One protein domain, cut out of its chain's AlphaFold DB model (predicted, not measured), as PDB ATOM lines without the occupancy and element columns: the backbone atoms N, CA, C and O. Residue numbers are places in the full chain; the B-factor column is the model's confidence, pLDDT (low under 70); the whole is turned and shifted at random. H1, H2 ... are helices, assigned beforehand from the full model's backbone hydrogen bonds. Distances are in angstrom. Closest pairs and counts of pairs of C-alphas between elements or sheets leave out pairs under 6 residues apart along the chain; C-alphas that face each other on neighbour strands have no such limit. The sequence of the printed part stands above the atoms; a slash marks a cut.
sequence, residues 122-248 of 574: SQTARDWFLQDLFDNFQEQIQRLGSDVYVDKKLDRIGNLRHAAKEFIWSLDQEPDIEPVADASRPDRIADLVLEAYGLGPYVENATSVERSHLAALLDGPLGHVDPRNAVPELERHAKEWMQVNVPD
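Overview. This is residues 122 to 248 of the 574 residues of an uncharacterized protein of Bifidobacterium callitrichos (UniProt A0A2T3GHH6). The longest helix, H1, and the next one along the chain, H2, lie side by side and run the same way, forming one side of the domain. The shorter H3 packs slantwise on H2 and sits in the middle; on its side away from H2, H4 crosses it at a steep tilt with residues 210 to 214, and H5 meets its last residue, Ala 196, with residues around Ala 238. The printed part has 127 residues with five named helices, in the order H1 H2 H3 H4 H5, and no named strand; the class is all helix. The whole is compact, with a radius of gyration of the C-alphas of 13.6 A, and its C-alphas span 41 by 33 by 23 A along the three main axes.

Along the chain. H1, residues 122 to 143, is 31.8 A from first to last C-alpha and begins with C-alpha 122 at (-8.755, -62.855, -33.270). H2, residues 156 to 172, is 24.3 A long and ends with C-alpha 172 at (-1.215, -32.084, -17.060). H3 spans residues 186 to 196, 15.7 A, and H4 residues 208 to 219, 16.2 A. H5, residues 232 to 244, is 18.2 A long and ends with C-alpha 244 at (13.410, -51.215, -23.483).

Arrangement. H1 and H2 touch at a shallow tilt of 20 degrees and run the same way; their closest C-alphas, those of Phe 134 and Leu 160, are 5.0 A apart. H2 touches H3 at a steep tilt of 55 degrees, opposite ways, with the C-alphas of Ala 164 and Ala 190 closest at 4.9 A. H3 is the hub, touching H2, H4 and H5. H4 touches it with residues 210 to 214 alone, at a steep tilt of 65 degrees, the same way; the closest C-alphas are those of Leu 192 and Arg 211, at 7.4 A. H5 touches H3 with residues 237 to 242 alone, the C-alphas of Ala 196 and Ala 238 being closest at 5.0 A; they run opposite ways at a tilt of 69 degrees, only just steep. H4 and H5 form a helical hairpin at a steep tilt of 43 degrees, opposite ways, but only just touch, with 3 pairs of C-alphas within 8 A, through Met 242 alone of H5; its C-alpha is 5.3 A from that of Ala 215, the closest pair. H1 and H5 are near each other, while H1 is apart from H3 and H4, and H2 from H4 and H5. In H1, H2, H3, H4 and H5 every O i to N i+4 pair is within hydrogen-bond range.

Size, cuts and confidence. The two C-alphas farthest apart are those of Ser 122 and Pro 175, 42.0 A. The printed part has no cut, and the four links between the helices are long. Mean pLDDT of the printed part is 82.4; residues 145, 175, 179 to 184, 221 and 226 to 229 are under 70.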
ATOM      1  N   SER A 122      -9.948 -63.659 -33.572       84.12
ATOM      2  CA  SER A 122      -8.755 -62.855 -33.270       84.12
ATOM      3  C   SER A 122      -9.022 -61.349 -33.312       84.12
ATOM      4  O   SER A 122      -8.475 -60.608 -32.498       84.12
ATOM      5  N   GLN A 123      -9.859 -60.879 -34.245       85.56
ATOM      6  CA  GLN A 123     -10.262 -59.474 -34.289       85.56
ATOM      7  C   GLN A 123     -11.149 -59.126 -33.094       85.56
ATOM      8  O   GLN A 123     -10.916 -58.108 -32.458       85.56
ATOM      9  N   THR A 124     -12.115 -59.978 -32.756       86.62
ATOM     10  CA  THR A 124     -12.989 -59.762 -31.599       86.62
ATOM     11  C   THR A 124     -12.205 -59.769 -30.285       86.62
ATOM     12  O   THR A 124     -12.388 -58.872 -29.471       86.62
ATOM     13  N   ALA A 125     -11.264 -60.701 -30.107       84.31
ATOM     14  CA  ALA A 125     -10.363 -60.721 -28.954       84.31
ATOM     15  C   ALA A 125      -9.525 -59.437 -28.864       84.31
ATOM     16  O   ALA A 125      -9.387 -58.859 -27.789       84.31
ATOM     17  N   ARG A 126      -9.022 -58.941 -30.003       86.19
ATOM     18  CA  ARG A 126      -8.359 -57.635 -30.072       86.19
ATOM     19  C   ARG A 126      -9.298 -56.497 -29.689       86.19
ATOM     20  O   ARG A 126      -8.878 -55.613 -28.959       86.19
ATOM     21  N   ASP A 127     -10.539 -56.501 -30.154       86.38
ATOM     22  CA  ASP A 127     -11.499 -55.449 -29.823       86.38
ATOM     23  C   ASP A 127     -11.855 -55.448 -28.330       86.38
ATOM     24  O   ASP A 127     -11.970 -54.368 -27.753       86.38
ATOM     25  N   TRP A 128     -11.956 -56.621 -27.696       85.62
ATOM     26  CA  TRP A 128     -12.107 -56.733 -26.242       85.62
ATOM     27  C   TRP A 128     -10.888 -56.219 -25.497       85.62
ATOM     28  O   TRP A 128     -11.034 -55.399 -24.603       85.62
ATOM     29  N   PHE A 129      -9.689 -56.624 -25.909       88.62
ATOM     30  CA  PHE A 129      -8.446 -56.122 -25.330       88.62
ATOM     31  C   PHE A 129      -8.359 -54.591 -25.393       88.62
ATOM     32  O   PHE A 129      -8.016 -53.938 -24.414       88.62
ATOM     33  N   LEU A 130      -8.695 -54.004 -26.544       89.38
ATOM     34  CA  LEU A 130      -8.699 -52.552 -26.720       89.38
ATOM     35  C   LEU A 130      -9.786 -51.864 -25.891       89.38
ATOM     36  O   LEU A 130      -9.574 -50.731 -25.461       89.38
ATOM     37  N   GLN A 131     -10.935 -52.516 -25.695       86.25
ATOM     38  CA  GLN A 131     -11.993 -51.997 -24.840       86.25
ATOM     39  C   GLN A 131     -11.581 -52.022 -23.371       86.25
ATOM     40  O   GLN A 131     -11.694 -50.995 -22.723       86.25
ATOM     41  N   ASP A 132     -11.034 -53.133 -22.883       86.56
ATOM     42  CA  ASP A 132     -10.551 -53.243 -21.507       86.56
ATOM     43  C   ASP A 132      -9.460 -52.185 -21.229       86.56
ATOM     44  O   ASP A 132      -9.485 -51.509 -20.204       86.56
ATOM     45  N   LEU A 133      -8.538 -51.954 -22.180       89.50
ATOM     46  CA  LEU A 133      -7.566 -50.859 -22.068       89.50
ATOM     47  C   LEU A 133      -8.239 -49.483 -22.020       89.50
ATOM     48  O   LEU A 133      -7.837 -48.629 -21.233       89.50
ATOM     49  N   PHE A 134      -9.237 -49.241 -22.873       89.56
ATOM     50  CA  PHE A 134     -10.004 -47.998 -22.843       89.56
ATOM     51  C   PHE A 134     -10.702 -47.807 -21.490       89.56
ATOM     52  O   PHE A 134     -10.636 -46.708 -20.945       89.56
ATOM     53  N   ASP A 135     -11.306 -48.861 -20.942       84.88
ATOM     54  CA  ASP A 135     -12.003 -48.840 -19.657       84.88
ATOM     55  C   ASP A 135     -11.029 -48.508 -18.515       84.88
ATOM     56  O   ASP A 135     -11.336 -47.653 -17.685       84.88
ATOM     57  N   ASN A 136      -9.805 -49.052 -18.539       88.06
ATOM     58  CA  ASN A 136      -8.758 -48.680 -17.582       88.06
ATOM     59  C   ASN A 136      -8.406 -47.184 -17.659       88.06
ATOM     60  O   ASN A 136      -8.277 -46.513 -16.631       88.06
ATOM     61  N   PHE A 137      -8.245 -46.630 -18.869       89.19
ATOM     62  CA  PHE A 137      -8.012 -45.190 -19.039       89.19
ATOM     63  C   PHE A 137      -9.204 -44.369 -18.545       89.19
ATOM     64  O   PHE A 137      -9.011 -43.352 -17.879       89.19
ATOM     65  N   GLN A 138     -10.425 -44.800 -18.860       85.50
ATOM     66  CA  GLN A 138     -11.647 -44.134 -18.427       85.50
ATOM     67  C   GLN A 138     -11.745 -44.092 -16.898       85.50
ATOM     68  O   GLN A 138     -12.024 -43.025 -16.352       85.50
ATOM     69  N   GLU A 139     -11.447 -45.194 -16.209       82.75
ATOM     70  CA  GLU A 139     -11.435 -45.254 -14.745       82.75
ATOM     71  C   GLU A 139     -10.468 -44.212 -14.157       82.75
ATOM     72  O   GLU A 139     -10.833 -43.431 -13.277       82.75
ATOM     73  N   GLN A 140      -9.243 -44.126 -14.683       83.44
ATOM     74  CA  GLN A 140      -8.248 -43.169 -14.187       83.44
ATOM     75  C   GLN A 140      -8.621 -41.706 -14.497       83.44
ATOM     76  O   GLN A 140      -8.412 -40.816 -13.670       83.44
ATOM     77  N   ILE A 141      -9.237 -41.438 -15.651       81.25
ATOM     78  CA  ILE A 141      -9.797 -40.116 -15.990       81.25
ATOM     79  C   ILE A 141     -10.909 -39.727 -15.005       81.25
ATOM     80  O   ILE A 141     -10.966 -38.582 -14.546       81.25
ATOM     81  N   GLN A 142     -11.770 -40.680 -14.643       75.12
ATOM     82  CA  GLN A 142     -12.852 -40.474 -13.680       75.12
ATOM     83  C   GLN A 142     -12.333 -40.237 -12.262       75.12
ATOM     84  O   GLN A 142     -12.866 -39.367 -11.561       75.12
ATOM     85  N   ARG A 143     -11.249 -40.911 -11.853       74.56
ATOM     86  CA  ARG A 143     -10.532 -40.607 -10.600       74.56
ATOM     87  C   ARG A 143     -10.035 -39.164 -10.585       74.56
ATOM     88  O   ARG A 143     -10.259 -38.451  -9.612       74.56
ATOM     89  N   LEU A 144      -9.506 -38.675 -11.705       71.62
ATOM     90  CA  LEU A 144      -9.139 -37.266 -11.872       71.62
ATOM     91  C   LEU A 144     -10.351 -36.314 -11.906       71.62
ATOM     92  O   LEU A 144     -10.176 -35.103 -11.858       71.62
ATOM     93  N   GLY A 145     -11.593 -36.796 -11.938       65.31
ATOM     94  CA  GLY A 145     -12.791 -35.946 -11.954       65.31
ATOM     95  C   GLY A 145     -13.123 -35.345 -13.319       65.31
ATOM     96  O   GLY A 145     -13.952 -34.435 -13.401       65.31
ATOM     97  N   SER A 146     -12.495 -35.871 -14.365       71.19
ATOM     98  CA  SER A 146     -12.884 -35.680 -15.758       71.19
ATOM     99  C   SER A 146     -13.772 -36.847 -16.202       71.19
ATOM    100  O   SER A 146     -13.913 -37.840 -15.495       71.19
ATOM    101  N   ASP A 147     -14.387 -36.736 -17.375       71.88
ATOM    102  CA  ASP A 147     -15.149 -37.837 -17.967       71.88
ATOM    103  C   ASP A 147     -14.772 -37.970 -19.439       71.88
ATOM    104  O   ASP A 147     -14.538 -36.965 -20.120       71.88
ATOM    105  N   VAL A 148     -14.716 -39.205 -19.929       77.19
ATOM    106  CA  VAL A 148     -14.459 -39.512 -21.335       77.19
ATOM    107  C   VAL A 148     -15.542 -40.453 -21.830       77.19
ATOM    108  O   VAL A 148     -15.882 -41.439 -21.184       77.19
ATOM    109  N   TYR A 149     -16.106 -40.139 -22.992       75.50
ATOM    110  CA  TYR A 149     -17.165 -40.945 -23.585       75.50
ATOM    111  C   TYR A 149     -16.648 -41.684 -24.809       75.50
ATOM    112  O   TYR A 149     -15.857 -41.152 -25.590       75.50
ATOM    113  N   VAL A 150     -17.183 -42.884 -25.028       73.81
ATOM    114  CA  VAL A 150     -17.003 -43.613 -26.284       73.81
ATOM    115  C   VAL A 150     -17.626 -42.805 -27.427       73.81
ATOM    116  O   VAL A 150     -18.848 -42.626 -27.492       73.81
ATOM    117  N   ASP A 151     -16.801 -42.341 -28.368       77.25
ATOM    118  CA  ASP A 151     -17.293 -41.739 -29.603       77.25
ATOM    119  C   ASP A 151     -17.663 -42.856 -30.580       77.25
ATOM    120  O   ASP A 151     -16.813 -43.551 -31.139       77.25
ATOM    121  N   LYS A 152     -18.967 -42.994 -30.835       75.44
ATOM    122  CA  LYS A 152     -19.528 -43.978 -31.777       75.44
ATOM    123  C   LYS A 152     -19.051 -43.789 -33.223       75.44
ATOM    124  O   LYS A 152     -19.351 -44.627 -34.069       75.44
ATOM    125  N   LYS A 153     -18.383 -42.676 -33.542       76.31
ATOM    126  CA  LYS A 153     -17.771 -42.421 -34.855       76.31
ATOM    127  C   LYS A 153     -16.337 -42.932 -34.962       76.31
ATOM    128  O   LYS A 153     -15.820 -42.981 -36.076       76.31
ATOM    129  N   LEU A 154     -15.699 -43.247 -33.838       78.75
ATOM    130  CA  LEU A 154     -14.344 -43.777 -33.787       78.75
ATOM    131  C   LEU A 154     -14.390 -45.302 -33.683       78.75
ATOM    132  O   LEU A 154     -15.301 -45.875 -33.086       78.75
ATOM    133  N   ASP A 155     -13.395 -45.961 -34.268       83.25
ATOM    134  CA  ASP A 155     -13.138 -47.376 -34.012       83.25
ATOM    135  C   ASP A 155     -12.527 -47.570 -32.608       83.25
ATOM    136  O   ASP A 155     -12.294 -46.608 -31.869       83.25
ATOM    137  N   ARG A 156     -12.286 -48.821 -32.193       85.12
ATOM    138  CA  ARG A 156     -11.716 -49.123 -30.865       85.12
ATOM    139  C   ARG A 156     -10.338 -48.485 -30.667       85.12
ATOM    140  O   ARG A 156     -10.067 -47.939 -29.604       85.12
ATOM    141  N   ILE A 157      -9.501 -48.474 -31.707       88.44
ATOM    142  CA  ILE A 157      -8.183 -47.819 -31.678       88.44
ATOM    143  C   ILE A 157      -8.338 -46.303 -31.528       88.44
ATOM    144  O   ILE A 157      -7.629 -45.684 -30.740       88.44
ATOM    145  N   GLY A 158      -9.273 -45.691 -32.256       87.69
ATOM    146  CA  GLY A 158      -9.585 -44.273 -32.158       87.69
ATOM    147  C   GLY A 158     -10.114 -43.879 -30.781       87.69
ATOM    148  O   GLY A 158      -9.694 -42.847 -30.261       87.69
ATOM    149  N   ASN A 159     -10.963 -44.707 -30.168       86.69
ATOM    150  CA  ASN A 159     -11.441 -44.504 -28.799       86.69
ATOM    151  C   ASN A 159     -10.310 -44.645 -27.774       86.69
ATOM    152  O   ASN A 159     -10.155 -43.756 -26.943       86.69
ATOM    153  N   LEU A 160      -9.458 -45.672 -27.879       90.50
ATOM    154  CA  LEU A 160      -8.272 -45.808 -27.025       90.50
ATOM    155  C   LEU A 160      -7.344 -44.593 -27.162       90.50
ATOM    156  O   LEU A 160      -6.907 -44.018 -26.169       90.50
ATOM    157  N   ARG A 161      -7.090 -44.146 -28.398       90.81
ATOM    158  CA  ARG A 161      -6.293 -42.943 -28.662       90.81
ATOM    159  C   ARG A 161      -6.946 -41.700 -28.056       90.81
ATOM    160  O   ARG A 161      -6.234 -40.840 -27.555       90.81
ATOM    161  N   HIS A 162      -8.270 -41.572 -28.124       89.12
ATOM    162  CA  HIS A 162      -8.997 -40.464 -27.505       89.12
ATOM    163  C   HIS A 162      -8.861 -40.490 -25.980       89.12
ATOM    164  O   HIS A 162      -8.443 -39.484 -25.415       89.12
ATOM    165  N   ALA A 163      -9.107 -41.634 -25.339       89.81
ATOM    166  CA  ALA A 163      -8.955 -41.795 -23.895       89.81
ATOM    167  C   ALA A 163      -7.524 -41.498 -23.432       89.81
ATOM    168  O   ALA A 163      -7.332 -40.712 -22.511       89.81
ATOM    169  N   ALA A 164      -6.509 -42.006 -24.132       90.00
ATOM    170  CA  ALA A 164      -5.116 -41.699 -23.821       90.00
ATOM    171  C   ALA A 164      -4.808 -40.189 -23.881       90.00
ATOM    172  O   ALA A 164      -4.081 -39.674 -23.032       90.00
ATOM    173  N   LYS A 165      -5.378 -39.448 -24.847       88.69
ATOM    174  CA  LYS A 165      -5.224 -37.981 -24.915       88.69
ATOM    175  C   LYS A 165      -5.888 -37.285 -23.736       88.69
ATOM    176  O   LYS A 165      -5.271 -36.406 -23.143       88.69
ATOM    177  N   GLU A 166      -7.131 -37.652 -23.433       87.44
ATOM    178  CA  GLU A 166      -7.906 -37.037 -22.350       87.44
ATOM    179  C   GLU A 166      -7.289 -37.318 -20.979       87.44
ATOM    180  O   GLU A 166      -7.261 -36.432 -20.125       87.44
ATOM    181  N   PHE A 167      -6.729 -38.513 -20.781       87.31
ATOM    182  CA  PHE A 167      -6.007 -38.863 -19.564       87.31
ATOM    183  C   PHE A 167      -4.781 -37.978 -19.355       87.31
ATOM    184  O   PHE A 167      -4.659 -37.340 -18.315       87.31
ATOM    185  N   ILE A 168      -3.913 -37.868 -20.364       85.50
ATOM    186  CA  ILE A 168      -2.708 -37.031 -20.275       85.50
ATOM    187  C   ILE A 168      -3.068 -35.560 -20.126       85.50
ATOM    188  O   ILE A 168      -2.470 -34.860 -19.316       85.50
ATOM    189  N   TRP A 169      -4.078 -35.097 -20.861       84.25
ATOM    190  CA  TRP A 169      -4.573 -33.739 -20.700       84.25
ATOM    191  C   TRP A 169      -5.069 -33.484 -19.273       84.25
ATOM    192  O   TRP A 169      -4.735 -32.446 -18.708       84.25
ATOM    193  N   SER A 170      -5.809 -34.429 -18.683       81.12
ATOM    194  CA  SER A 170      -6.299 -34.331 -17.303       81.12
ATOM    195  C   SER A 170      -5.153 -34.339 -16.289       81.12
ATOM    196  O   SER A 170      -5.165 -33.517 -15.381       81.12
ATOM    197  N   LEU A 171      -4.142 -35.195 -16.472       80.44
ATOM    198  CA  LEU A 171      -2.942 -35.217 -15.628       80.44
ATOM    199  C   LEU A 171      -2.170 -33.894 -15.683       80.44
ATOM    200  O   LEU A 171      -1.813 -33.357 -14.642       80.44
ATOM    201  N   ASP A 172      -1.960 -33.337 -16.878       78.94
ATOM    202  CA  ASP A 172      -1.215 -32.084 -17.060       78.94
ATOM    203  C   ASP A 172      -1.962 -30.851 -16.500       78.94
ATOM    204  O   ASP A 172      -1.360 -29.787 -16.333       78.94
ATOM    205  N   GLN A 173      -3.272 -30.949 -16.222       75.19
ATOM    206  CA  GLN A 173      -4.007 -29.897 -15.504       75.19
ATOM    207  C   GLN A 173      -3.759 -29.923 -13.987       75.19
ATOM    208  O   GLN A 173      -4.095 -28.945 -13.312       75.19
ATOM    209  N   GLU A 174      -3.184 -30.997 -13.437       76.69
ATOM    210  CA  GLU A 174      -2.964 -31.125 -12.000       76.69
ATOM    211  C   GLU A 174      -1.649 -30.454 -11.569       76.69
ATOM    212  O   GLU A 174      -0.569 -30.889 -11.967       76.69
ATOM    213  N   PRO A 175      -1.692 -29.412 -10.716       69.44
ATOM    214  CA  PRO A 175      -0.509 -28.618 -10.371       69.44
ATOM    215  C   PRO A 175       0.529 -29.380  -9.535       69.44
ATOM    216  O   PRO A 175       1.676 -28.940  -9.452       69.44
ATOM    217  N   ASP A 176       0.122 -30.487  -8.910       71.56
ATOM    218  CA  ASP A 176       0.954 -31.314  -8.033       71.56
ATOM    219  C   ASP A 176       1.620 -32.490  -8.774       71.56
ATOM    220  O   ASP A 176       2.456 -33.180  -8.189       71.56
ATOM    221  N   ILE A 177       1.268 -32.729 -10.043       73.25
ATOM    222  CA  ILE A 177       1.826 -33.810 -10.862       73.25
ATOM    223  C   ILE A 177       2.884 -33.216 -11.790       73.25
ATOM    224  O   ILE A 177       2.653 -32.218 -12.474       73.25
ATOM    225  N   GLU A 178       4.076 -33.820 -11.809       73.38
ATOM    226  CA  GLU A 178       5.092 -33.427 -12.782       73.38
ATOM    227  C   GLU A 178       4.575 -33.738 -14.195       73.38
ATOM    228  O   GLU A 178       4.207 -34.890 -14.454       73.38
ATOM    229  N   PRO A 179       4.541 -32.747 -15.104       68.31
ATOM    230  CA  PRO A 179       3.955 -32.928 -16.423       68.31
ATOM    231  C   PRO A 179       4.652 -34.060 -17.181       68.31
ATOM    232  O   PRO A 179       5.874 -34.064 -17.348       68.31
ATOM    233  N   VAL A 180       3.852 -35.008 -17.676       65.25
ATOM    234  CA  VAL A 180       4.334 -36.109 -18.527       65.25
ATOM    235  C   VAL A 180       4.774 -35.564 -19.878       65.25
ATOM    236  O   VAL A 180       5.716 -36.066 -20.495       65.25
ATOM    237  N   ALA A 181       4.074 -34.526 -20.336       61.12
ATOM    238  CA  ALA A 181       4.298 -33.871 -21.602       61.12
ATOM    239  C   ALA A 181       4.167 -32.351 -21.459       61.12
ATOM    240  O   ALA A 181       3.612 -31.809 -20.510       61.12
ATOM    241  N   ASP A 182       4.666 -31.629 -22.458       61.47
ATOM    242  CA  ASP A 182       4.190 -30.267 -22.676       61.47
ATOM    243  C   ASP A 182       2.688 -30.364 -22.988       61.47
ATOM    244  O   ASP A 182       2.326 -30.962 -24.007       61.47
ATOM    245  N   ALA A 183       1.834 -29.772 -22.143       53.44
ATOM    246  CA  ALA A 183       0.371 -29.760 -22.273       53.44
ATOM    247  C   ALA A 183      -0.136 -29.314 -23.664       53.44
ATOM    248  O   ALA A 183      -1.307 -29.483 -24.006       53.44
ATOM    249  N   SER A 184       0.739 -28.750 -24.506       58.38
ATOM    250  CA  SER A 184       0.483 -28.496 -25.925       58.38
ATOM    251  C   SER A 184       0.543 -29.731 -26.852       58.38
ATOM    252  O   SER A 184       0.312 -29.566 -28.054       58.38
ATOM    253  N   ARG A 185       0.853 -30.951 -26.367       70.69
ATOM    254  CA  ARG A 185       1.100 -32.152 -27.208       70.69
ATOM    255  C   ARG A 185       0.482 -33.496 -26.736       70.69
ATOM    256  O   ARG A 185       1.145 -34.526 -26.882       70.69
ATOM    257  N   PRO A 186      -0.786 -33.568 -26.286       76.25
ATOM    258  CA  PRO A 186      -1.417 -34.830 -25.856       76.25
ATOM    259  C   PRO A 186      -1.505 -35.893 -26.967       76.25
ATOM    260  O   PRO A 186      -1.411 -37.091 -26.699       76.25
ATOM    261  N   ASP A 187      -1.597 -35.476 -28.236       81.31
ATOM    262  CA  ASP A 187      -1.608 -36.383 -29.395       81.31
ATOM    263  C   ASP A 187      -0.392 -37.317 -29.436       81.31
ATOM    264  O   ASP A 187      -0.505 -38.471 -29.845       81.31
ATOM    265  N   ARG A 188       0.764 -36.820 -28.989       83.00
ATOM    266  CA  ARG A 188       2.030 -37.549 -29.025       83.00
ATOM    267  C   ARG A 188       2.064 -38.692 -28.019       83.00
ATOM    268  O   ARG A 188       2.587 -39.751 -28.341       83.00
ATOM    269  N   ILE A 189       1.524 -38.489 -26.818       80.19
ATOM    270  CA  ILE A 189       1.506 -39.538 -25.793       80.19
ATOM    271  C   ILE A 189       0.478 -40.611 -26.141       80.19
ATOM    272  O   ILE A 189       0.750 -41.794 -25.975       80.19
ATOM    273  N   ALA A 190      -0.656 -40.231 -26.729       87.69
ATOM    274  CA  ALA A 190      -1.591 -41.217 -27.259       87.69
ATOM    275  C   ALA A 190      -0.965 -42.077 -28.368       87.69
ATOM    276  O   ALA A 190      -1.221 -43.275 -28.432       87.69
ATOM    277  N   ASP A 191      -0.098 -41.499 -29.203       90.44
ATOM    278  CA  ASP A 191       0.658 -42.270 -30.195       90.44
ATOM    279  C   ASP A 191       1.704 -43.188 -29.544       90.44
ATOM    280  O   ASP A 191       1.906 -44.296 -30.029       90.44
ATOM    281  N   LEU A 192       2.300 -42.788 -28.413       90.31
ATOM    282  CA  LEU A 192       3.181 -43.654 -27.622       90.31
ATOM    283  C   LEU A 192       2.433 -44.816 -26.951       90.31
ATOM    284  O   LEU A 192       2.971 -45.918 -26.895       90.31
ATOM    285  N   VAL A 193       1.192 -44.612 -26.494       90.88
ATOM    286  CA  VAL A 193       0.333 -45.711 -26.004       90.88
ATOM    287  C   VAL A 193       0.117 -46.730 -27.122       90.88
ATOM    288  O   VAL A 193       0.265 -47.931 -26.913       90.88
ATOM    289  N   LEU A 194      -0.174 -46.262 -28.338       92.25
ATOM    290  CA  LEU A 194      -0.325 -47.151 -29.489       92.25
ATOM    291  C   LEU A 194       1.002 -47.808 -29.909       92.25
ATOM    292  O   LEU A 194       0.976 -48.969 -30.316       92.25
ATOM    293  N   GLU A 195       2.138 -47.107 -29.812       93.25
ATOM    294  CA  GLU A 195       3.487 -47.666 -30.016       93.25
ATOM    295  C   GLU A 195       3.737 -48.827 -29.047       93.25
ATOM    296  O   GLU A 195       4.118 -49.905 -29.494       93.25
ATOM    297  N   ALA A 196       3.454 -48.646 -27.751       91.44
ATOM    298  CA  ALA A 196       3.708 -49.651 -26.720       91.44
ATOM    299  C   ALA A 196       2.973 -50.974 -26.982       91.44
ATOM    300  O   ALA A 196       3.539 -52.045 -26.794       91.44
ATOM    301  N   TYR A 197       1.741 -50.918 -27.491       89.75
ATOM    302  CA  TYR A 197       0.974 -52.114 -27.858       89.75
ATOM    303  C   TYR A 197       1.171 -52.560 -29.316       89.75
ATOM    304  O   TYR A 197       0.556 -53.533 -29.741       89.75
ATOM    305  N   GLY A 198       2.005 -51.882 -30.114       88.56
ATOM    306  CA  GLY A 198       2.299 -52.283 -31.499       88.56
ATOM    307  C   GLY A 198       1.139 -52.002 -32.455       88.56
ATOM    308  O   GLY A 198       1.018 -52.601 -33.524       88.56
ATOM    309  N   LEU A 199       0.254 -51.097 -32.044       88.62
ATOM    310  CA  LEU A 199      -0.925 -50.649 -32.777       88.62
ATOM    311  C   LEU A 199      -0.620 -49.409 -33.630       88.62
ATOM    312  O   LEU A 199      -1.371 -49.109 -34.559       88.62
ATOM    313  N   GLY A 200       0.456 -48.686 -33.302       85.88
ATOM    314  CA  GLY A 200       0.892 -47.451 -33.949       85.88
ATOM    315  C   GLY A 200       2.369 -47.475 -34.369       85.88
ATOM    316  O   GLY A 200       3.110 -48.384 -33.998       85.88
ATOM    317  N   PRO A 201       2.805 -46.498 -35.183       87.12
ATOM    318  CA  PRO A 201       4.200 -46.376 -35.601       87.12
ATOM    319  C   PRO A 201       5.110 -45.937 -34.444       87.12
ATOM    320  O   PRO A 201       4.653 -45.319 -33.486       87.12
ATOM    321  N   TYR A 202       6.418 -46.177 -34.589       86.88
ATOM    322  CA  TYR A 202       7.430 -45.648 -33.671       86.88
ATOM    323  C   TYR A 202       7.459 -44.110 -33.693       86.88
ATOM    324  O   TYR A 202       7.589 -43.487 -34.751       86.88
ATOM    325  N   VAL A 203       7.372 -43.486 -32.522       88.50
ATOM    326  CA  VAL A 203       7.363 -42.035 -32.325       88.50
ATOM    327  C   VAL A 203       8.805 -41.528 -32.208       88.50
ATOM    328  O   VAL A 203       9.330 -41.320 -31.115       88.50
ATOM    329  N   GLU A 204       9.464 -41.294 -33.345       82.25
ATOM    330  CA  GLU A 204      10.909 -40.984 -33.431       82.25
ATOM    331  C   GLU A 204      11.403 -39.895 -32.474       82.25
ATOM    332  O   GLU A 204      12.496 -39.983 -31.924       82.25
ATOM    333  N   ASN A 205      10.594 -38.861 -32.251       82.94
ATOM    334  CA  ASN A 205      11.025 -37.718 -31.460       82.94
ATOM    335  C   ASN A 205      10.794 -37.889 -29.959       82.94
ATOM    336  O   ASN A 205      11.239 -37.023 -29.215       82.94
ATOM    337  N   ALA A 206      10.045 -38.896 -29.489       84.06
ATOM    338  CA  ALA A 206       9.748 -39.070 -28.062       84.06
ATOM    339  C   ALA A 206      11.027 -39.205 -27.221       84.06
ATOM    340  O   ALA A 206      11.969 -39.902 -27.595       84.06
ATOM    341  N   THR A 207      11.066 -38.486 -26.103       86.25
ATOM    342  CA  THR A 207      12.192 -38.497 -25.169       86.25
ATOM    343  C   THR A 207      12.212 -39.798 -24.369       86.25
ATOM    344  O   THR A 207      11.196 -40.484 -24.242       86.25
ATOM    345  N   SER A 208      13.370 -40.144 -23.804       85.00
ATOM    346  CA  SER A 208      13.484 -41.291 -22.896       85.00
ATOM    347  C   SER A 208      12.617 -41.122 -21.646       85.00
ATOM    348  O   SER A 208      12.073 -42.104 -21.161       85.00
ATOM    349  N   VAL A 209      12.447 -39.885 -21.167       85.12
ATOM    350  CA  VAL A 209      11.591 -39.553 -20.018       85.12
ATOM    351  C   VAL A 209      10.118 -39.803 -20.348       85.12
ATOM    352  O   VAL A 209       9.461 -40.527 -19.614       85.12
ATOM    353  N   GLU A 210       9.618 -39.318 -21.494       86.06
ATOM    354  CA  GLU A 210       8.230 -39.570 -21.930       86.06
ATOM    355  C   GLU A 210       7.925 -41.074 -22.029       86.06
ATOM    356  O   GLU A 210       6.872 -41.527 -21.578       86.06
ATOM    357  N   ARG A 211       8.850 -41.865 -22.590       90.00
ATOM    358  CA  ARG A 211       8.675 -43.321 -22.677       90.00
ATOM    359  C   ARG A 211       8.770 -44.014 -21.318       90.00
ATOM    360  O   ARG A 211       8.022 -44.950 -21.083       90.00
ATOM    361  N   SER A 212       9.657 -43.555 -20.439       88.81
ATOM    362  CA  SER A 212       9.833 -44.096 -19.086       88.81
ATOM    363  C   SER A 212       8.624 -43.812 -18.183       88.81
ATOM    364  O   SER A 212       8.153 -44.715 -17.493       88.81
ATOM    365  N   HIS A 213       8.055 -42.603 -18.251       86.81
ATOM    366  CA  HIS A 213       6.804 -42.258 -17.568       86.81
ATOM    367  C   HIS A 213       5.633 -43.084 -18.111       86.81
ATOM    368  O   HIS A 213       4.872 -43.653 -17.333       86.81
ATOM    369  N   LEU A 214       5.508 -43.221 -19.440       89.25
ATOM    370  CA  LEU A 214       4.467 -44.072 -20.021       89.25
ATOM    371  C   LEU A 214       4.644 -45.549 -19.642       89.25
ATOM    372  O   LEU A 214       3.664 -46.216 -19.339       89.25
ATOM    373  N   ALA A 215       5.870 -46.068 -19.630       90.00
ATOM    374  CA  ALA A 215       6.122 -47.432 -19.180       90.00
ATOM    375  C   ALA A 215       5.675 -47.634 -17.726       90.00
ATOM    376  O   ALA A 215       5.084 -48.661 -17.415       90.00
ATOM    377  N   ALA A 216       5.873 -46.638 -16.860       87.19
ATOM    378  CA  ALA A 216       5.389 -46.680 -15.484       87.19
ATOM    379  C   ALA A 216       3.852 -46.638 -15.384       87.19
ATOM    380  O   ALA A 216       3.282 -47.352 -14.566       87.19
ATOM    381  N   LEU A 217       3.178 -45.875 -16.255       86.31
ATOM    382  CA  LEU A 217       1.712 -45.893 -16.374       86.31
ATOM    383  C   LEU A 217       1.193 -47.290 -16.747       86.31
ATOM    384  O   LEU A 217       0.246 -47.783 -16.139       86.31
ATOM    385  N   LEU A 218       1.816 -47.928 -17.741       87.50
ATOM    386  CA  LEU A 218       1.398 -49.235 -18.257       87.50
ATOM    387  C   LEU A 218       1.751 -50.405 -17.325       87.50
ATOM    388  O   LEU A 218       1.056 -51.417 -17.351       87.50
ATOM    389  N   ASP A 219       2.790 -50.281 -16.499       85.38
ATOM    390  CA  ASP A 219       3.136 -51.278 -15.471       85.38
ATOM    391  C   ASP A 219       2.130 -51.284 -14.301       85.38
ATOM    392  O   ASP A 219       2.001 -52.270 -13.576       85.38
ATOM    393  N   GLY A 220       1.391 -50.182 -14.137       77.44
ATOM    394  CA  GLY A 220       0.317 -50.032 -13.164       77.44
ATOM    395  C   GLY A 220      -1.064 -50.491 -13.672       77.44
ATOM    396  O   GLY A 220      -1.174 -51.353 -14.548       77.44
ATOM    397  N   PRO A 221      -2.159 -49.909 -13.144       68.94
ATOM    398  CA  PRO A 221      -3.522 -50.338 -13.453       68.94
ATOM    399  C   PRO A 221      -3.911 -50.116 -14.921       68.94
ATOM    400  O   PRO A 221      -4.774 -50.822 -15.428       68.94
ATOM    401  N   LEU A 222      -3.260 -49.190 -15.637       80.44
ATOM    402  CA  LEU A 222      -3.611 -48.894 -17.031       80.44
ATOM    403  C   LEU A 222      -3.302 -50.051 -17.990       80.44
ATOM    404  O   LEU A 222      -4.047 -50.253 -18.947       80.44
ATOM    405  N   GLY A 223      -2.244 -50.828 -17.739       74.62
ATOM    406  CA  GLY A 223      -1.873 -51.964 -18.587       74.62
ATOM    407  C   GLY A 223      -2.400 -53.319 -18.117       74.62
ATOM    408  O   GLY A 223      -2.141 -54.329 -18.776       74.62
ATOM    409  N   HIS A 224      -3.134 -53.367 -17.002       78.38
ATOM    410  CA  HIS A 224      -3.765 -54.590 -16.513       78.38
ATOM    411  C   HIS A 224      -5.032 -54.896 -17.309       78.38
ATOM    412  O   HIS A 224      -6.074 -54.288 -17.106       78.38
ATOM    413  N   VAL A 225      -4.949 -55.871 -18.207       79.38
ATOM    414  CA  VAL A 225      -6.108 -56.396 -18.934       79.38
ATOM    415  C   VAL A 225      -6.526 -57.716 -18.300       79.38
ATOM    416  O   VAL A 225      -5.679 -58.487 -17.838       79.38
ATOM    417  N   ASP A 226      -7.829 -57.995 -18.257       69.44
ATOM    418  CA  ASP A 226      -8.315 -59.285 -17.776       69.44
ATOM    419  C   ASP A 226      -7.666 -60.412 -18.611       69.44
ATOM    420  O   ASP A 226      -7.750 -60.399 -19.844       69.44
ATOM    421  N   PRO A 227      -7.015 -61.406 -17.970       68.38
ATOM    422  CA  PRO A 227      -6.299 -62.478 -18.662       68.38
ATOM    423  C   PRO A 227      -7.141 -63.259 -19.676       68.38
ATOM    424  O   PRO A 227      -6.592 -63.941 -20.539       68.38
ATOM    425  N   ARG A 228      -8.474 -63.196 -19.574       64.94
ATOM    426  CA  ARG A 228      -9.404 -63.796 -20.542       64.94
ATOM    427  C   ARG A 228      -9.405 -63.082 -21.898       64.94
ATOM    428  O   ARG A 228      -9.847 -63.675 -22.878       64.94
ATOM    429  N   ASN A 229      -8.907 -61.850 -21.940       69.75
ATOM    430  CA  ASN A 229      -8.972 -60.923 -23.076       69.75
ATOM    431  C   ASN A 229      -7.584 -60.491 -23.539       69.75
ATOM    432  O   ASN A 229      -7.447 -59.827 -24.562       69.75
ATOM    433  N   ALA A 230      -6.559 -60.902 -22.794       73.25
ATOM    434  CA  ALA A 230      -5.166 -60.832 -23.171       73.25
ATOM    435  C   ALA A 230      -4.967 -61.326 -24.609       73.25
ATOM    436  O   ALA A 230      -5.162 -62.505 -24.912       73.25
ATOM    437  N   VAL A 231      -4.532 -60.430 -25.493       83.62
ATOM    438  CA  VAL A 231      -4.003 -60.809 -26.803       83.62
ATOM    439  C   VAL A 231      -2.499 -61.011 -26.628       83.62
ATOM    440  O   VAL A 231      -1.783 -60.015 -26.468       83.62
ATOM    441  N   PRO A 232      -1.987 -62.260 -26.637       83.50
ATOM    442  CA  PRO A 232      -0.607 -62.547 -26.248       83.50
ATOM    443  C   PRO A 232       0.428 -61.782 -27.071       83.50
ATOM    444  O   PRO A 232       1.486 -61.423 -26.558       83.50
ATOM    445  N   GLU A 233       0.138 -61.514 -28.345       85.75
ATOM    446  CA  GLU A 233       1.007 -60.732 -29.216       85.75
ATOM    447  C   GLU A 233       1.131 -59.276 -28.759       85.75
ATOM    448  O   GLU A 233       2.251 -58.767 -28.705       85.75
ATOM    449  N   LEU A 234       0.013 -58.627 -28.408       87.81
ATOM    450  CA  LEU A 234      -0.004 -57.234 -27.950       87.81
ATOM    451  C   LEU A 234       0.612 -57.114 -26.556       87.81
ATOM    452  O   LEU A 234       1.405 -56.210 -26.313       87.81
ATOM    453  N   GLU A 235       0.317 -58.059 -25.660       86.94
ATOM    454  CA  GLU A 235       0.935 -58.091 -24.335       86.94
ATOM    455  C   GLU A 235       2.443 -58.308 -24.396       86.94
ATOM    456  O   GLU A 235       3.195 -57.659 -23.673       86.94
ATOM    457  N   ARG A 236       2.897 -59.252 -25.228       89.56
ATOM    458  CA  ARG A 236       4.327 -59.498 -25.408       89.56
ATOM    459  C   ARG A 236       5.005 -58.248 -25.946       89.56
ATOM    460  O   ARG A 236       6.059 -57.892 -25.438       89.56
ATOM    461  N   HIS A 237       4.390 -57.577 -26.917       90.31
ATOM    462  CA  HIS A 237       4.953 -56.351 -27.460       90.31
ATOM    463  C   HIS A 237       5.020 -55.235 -26.413       90.31
ATOM    464  O   HIS A 237       6.072 -54.622 -26.272       90.31
ATOM    465  N   ALA A 238       3.971 -55.051 -25.606       89.25
ATOM    466  CA  ALA A 238       3.988 -54.108 -24.491       89.25
ATOM    467  C   ALA A 238       5.079 -54.443 -23.468       89.25
ATOM    468  O   ALA A 238       5.822 -53.561 -23.048       89.25
ATOM    469  N   LYS A 239       5.243 -55.722 -23.111       89.31
ATOM    470  CA  LYS A 239       6.302 -56.180 -22.196       89.31
ATOM    471  C   LYS A 239       7.699 -55.924 -22.761       89.31
ATOM    472  O   LYS A 239       8.552 -55.414 -22.043       89.31
ATOM    473  N   GLU A 240       7.937 -56.241 -24.031       91.94
ATOM    474  CA  GLU A 240       9.204 -55.956 -24.717       91.94
ATOM    475  C   GLU A 240       9.465 -54.445 -24.792       91.94
ATOM    476  O   GLU A 240      10.566 -53.983 -24.492       91.94
ATOM    477  N   TRP A 241       8.442 -53.657 -25.122       93.31
ATOM    478  CA  TRP A 241       8.529 -52.203 -25.183       93.31
ATOM    479  C   TRP A 241       8.858 -51.593 -23.814       93.31
ATOM    480  O   TRP A 241       9.728 -50.727 -23.725       93.31
ATOM    481  N   MET A 242       8.236 -52.072 -22.733       90.06
ATOM    482  CA  MET A 242       8.531 -51.636 -21.361       90.06
ATOM    483  C   MET A 242       9.912 -52.099 -20.876       90.06
ATOM    484  O   MET A 242      10.569 -51.384 -20.129       90.06
ATOM    485  N   GLN A 243      10.414 -53.255 -21.323       88.69
ATOM    486  CA  GLN A 243      11.788 -53.679 -21.011       88.69
ATOM    487  C   GLN A 243      12.835 -52.747 -21.633       88.69
ATOM    488  O   GLN A 243      13.877 -52.499 -21.027       88.69
ATOM    489  N   VAL A 244      12.560 -52.221 -22.830       91.62
ATOM    490  CA  VAL A 244      13.410 -51.215 -23.483       91.62
ATOM    491  C   VAL A 244      13.294 -49.860 -22.779       91.62
ATOM    492  O   VAL A 244      14.287 -49.146 -22.631       91.62
ATOM    493  N   ASN A 245      12.089 -49.506 -22.335       89.50
ATOM    494  CA  ASN A 245      11.790 -48.230 -21.701       89.50
ATOM    495  C   ASN A 245      11.612 -48.425 -20.195       89.50
ATOM    496  O   ASN A 245      10.491 -48.562 -19.719       89.50
ATOM    497  N   VAL A 246      12.732 -48.438 -19.462       86.69
ATOM    498  CA  VAL A 246      12.757 -48.659 -18.004       86.69
ATOM    499  C   VAL A 246      11.690 -47.796 -17.309       86.69
ATOM    500  O   VAL A 246      11.758 -46.572 -17.441       86.69
ATOM    501  N   PRO A 247      10.729 -48.390 -16.575       85.38
ATOM    502  CA  PRO A 247       9.676 -47.639 -15.899       85.38
ATOM    503  C   PRO A 247      10.233 -46.696 -14.831       85.38
ATOM    504  O   PRO A 247      10.988 -47.122 -13.952       85.38
ATOM    505  N   ASP A 248       9.807 -45.432 -14.843       85.06
ATOM    506  CA  ASP A 248      10.006 -44.536 -13.700       85.06
ATOM    507  C   ASP A 248       8.954 -44.821 -12.618       85.06
ATOM    508  O   ASP A 248       7.956 -44.118 -12.443       85.06
TER     509      ASP A 248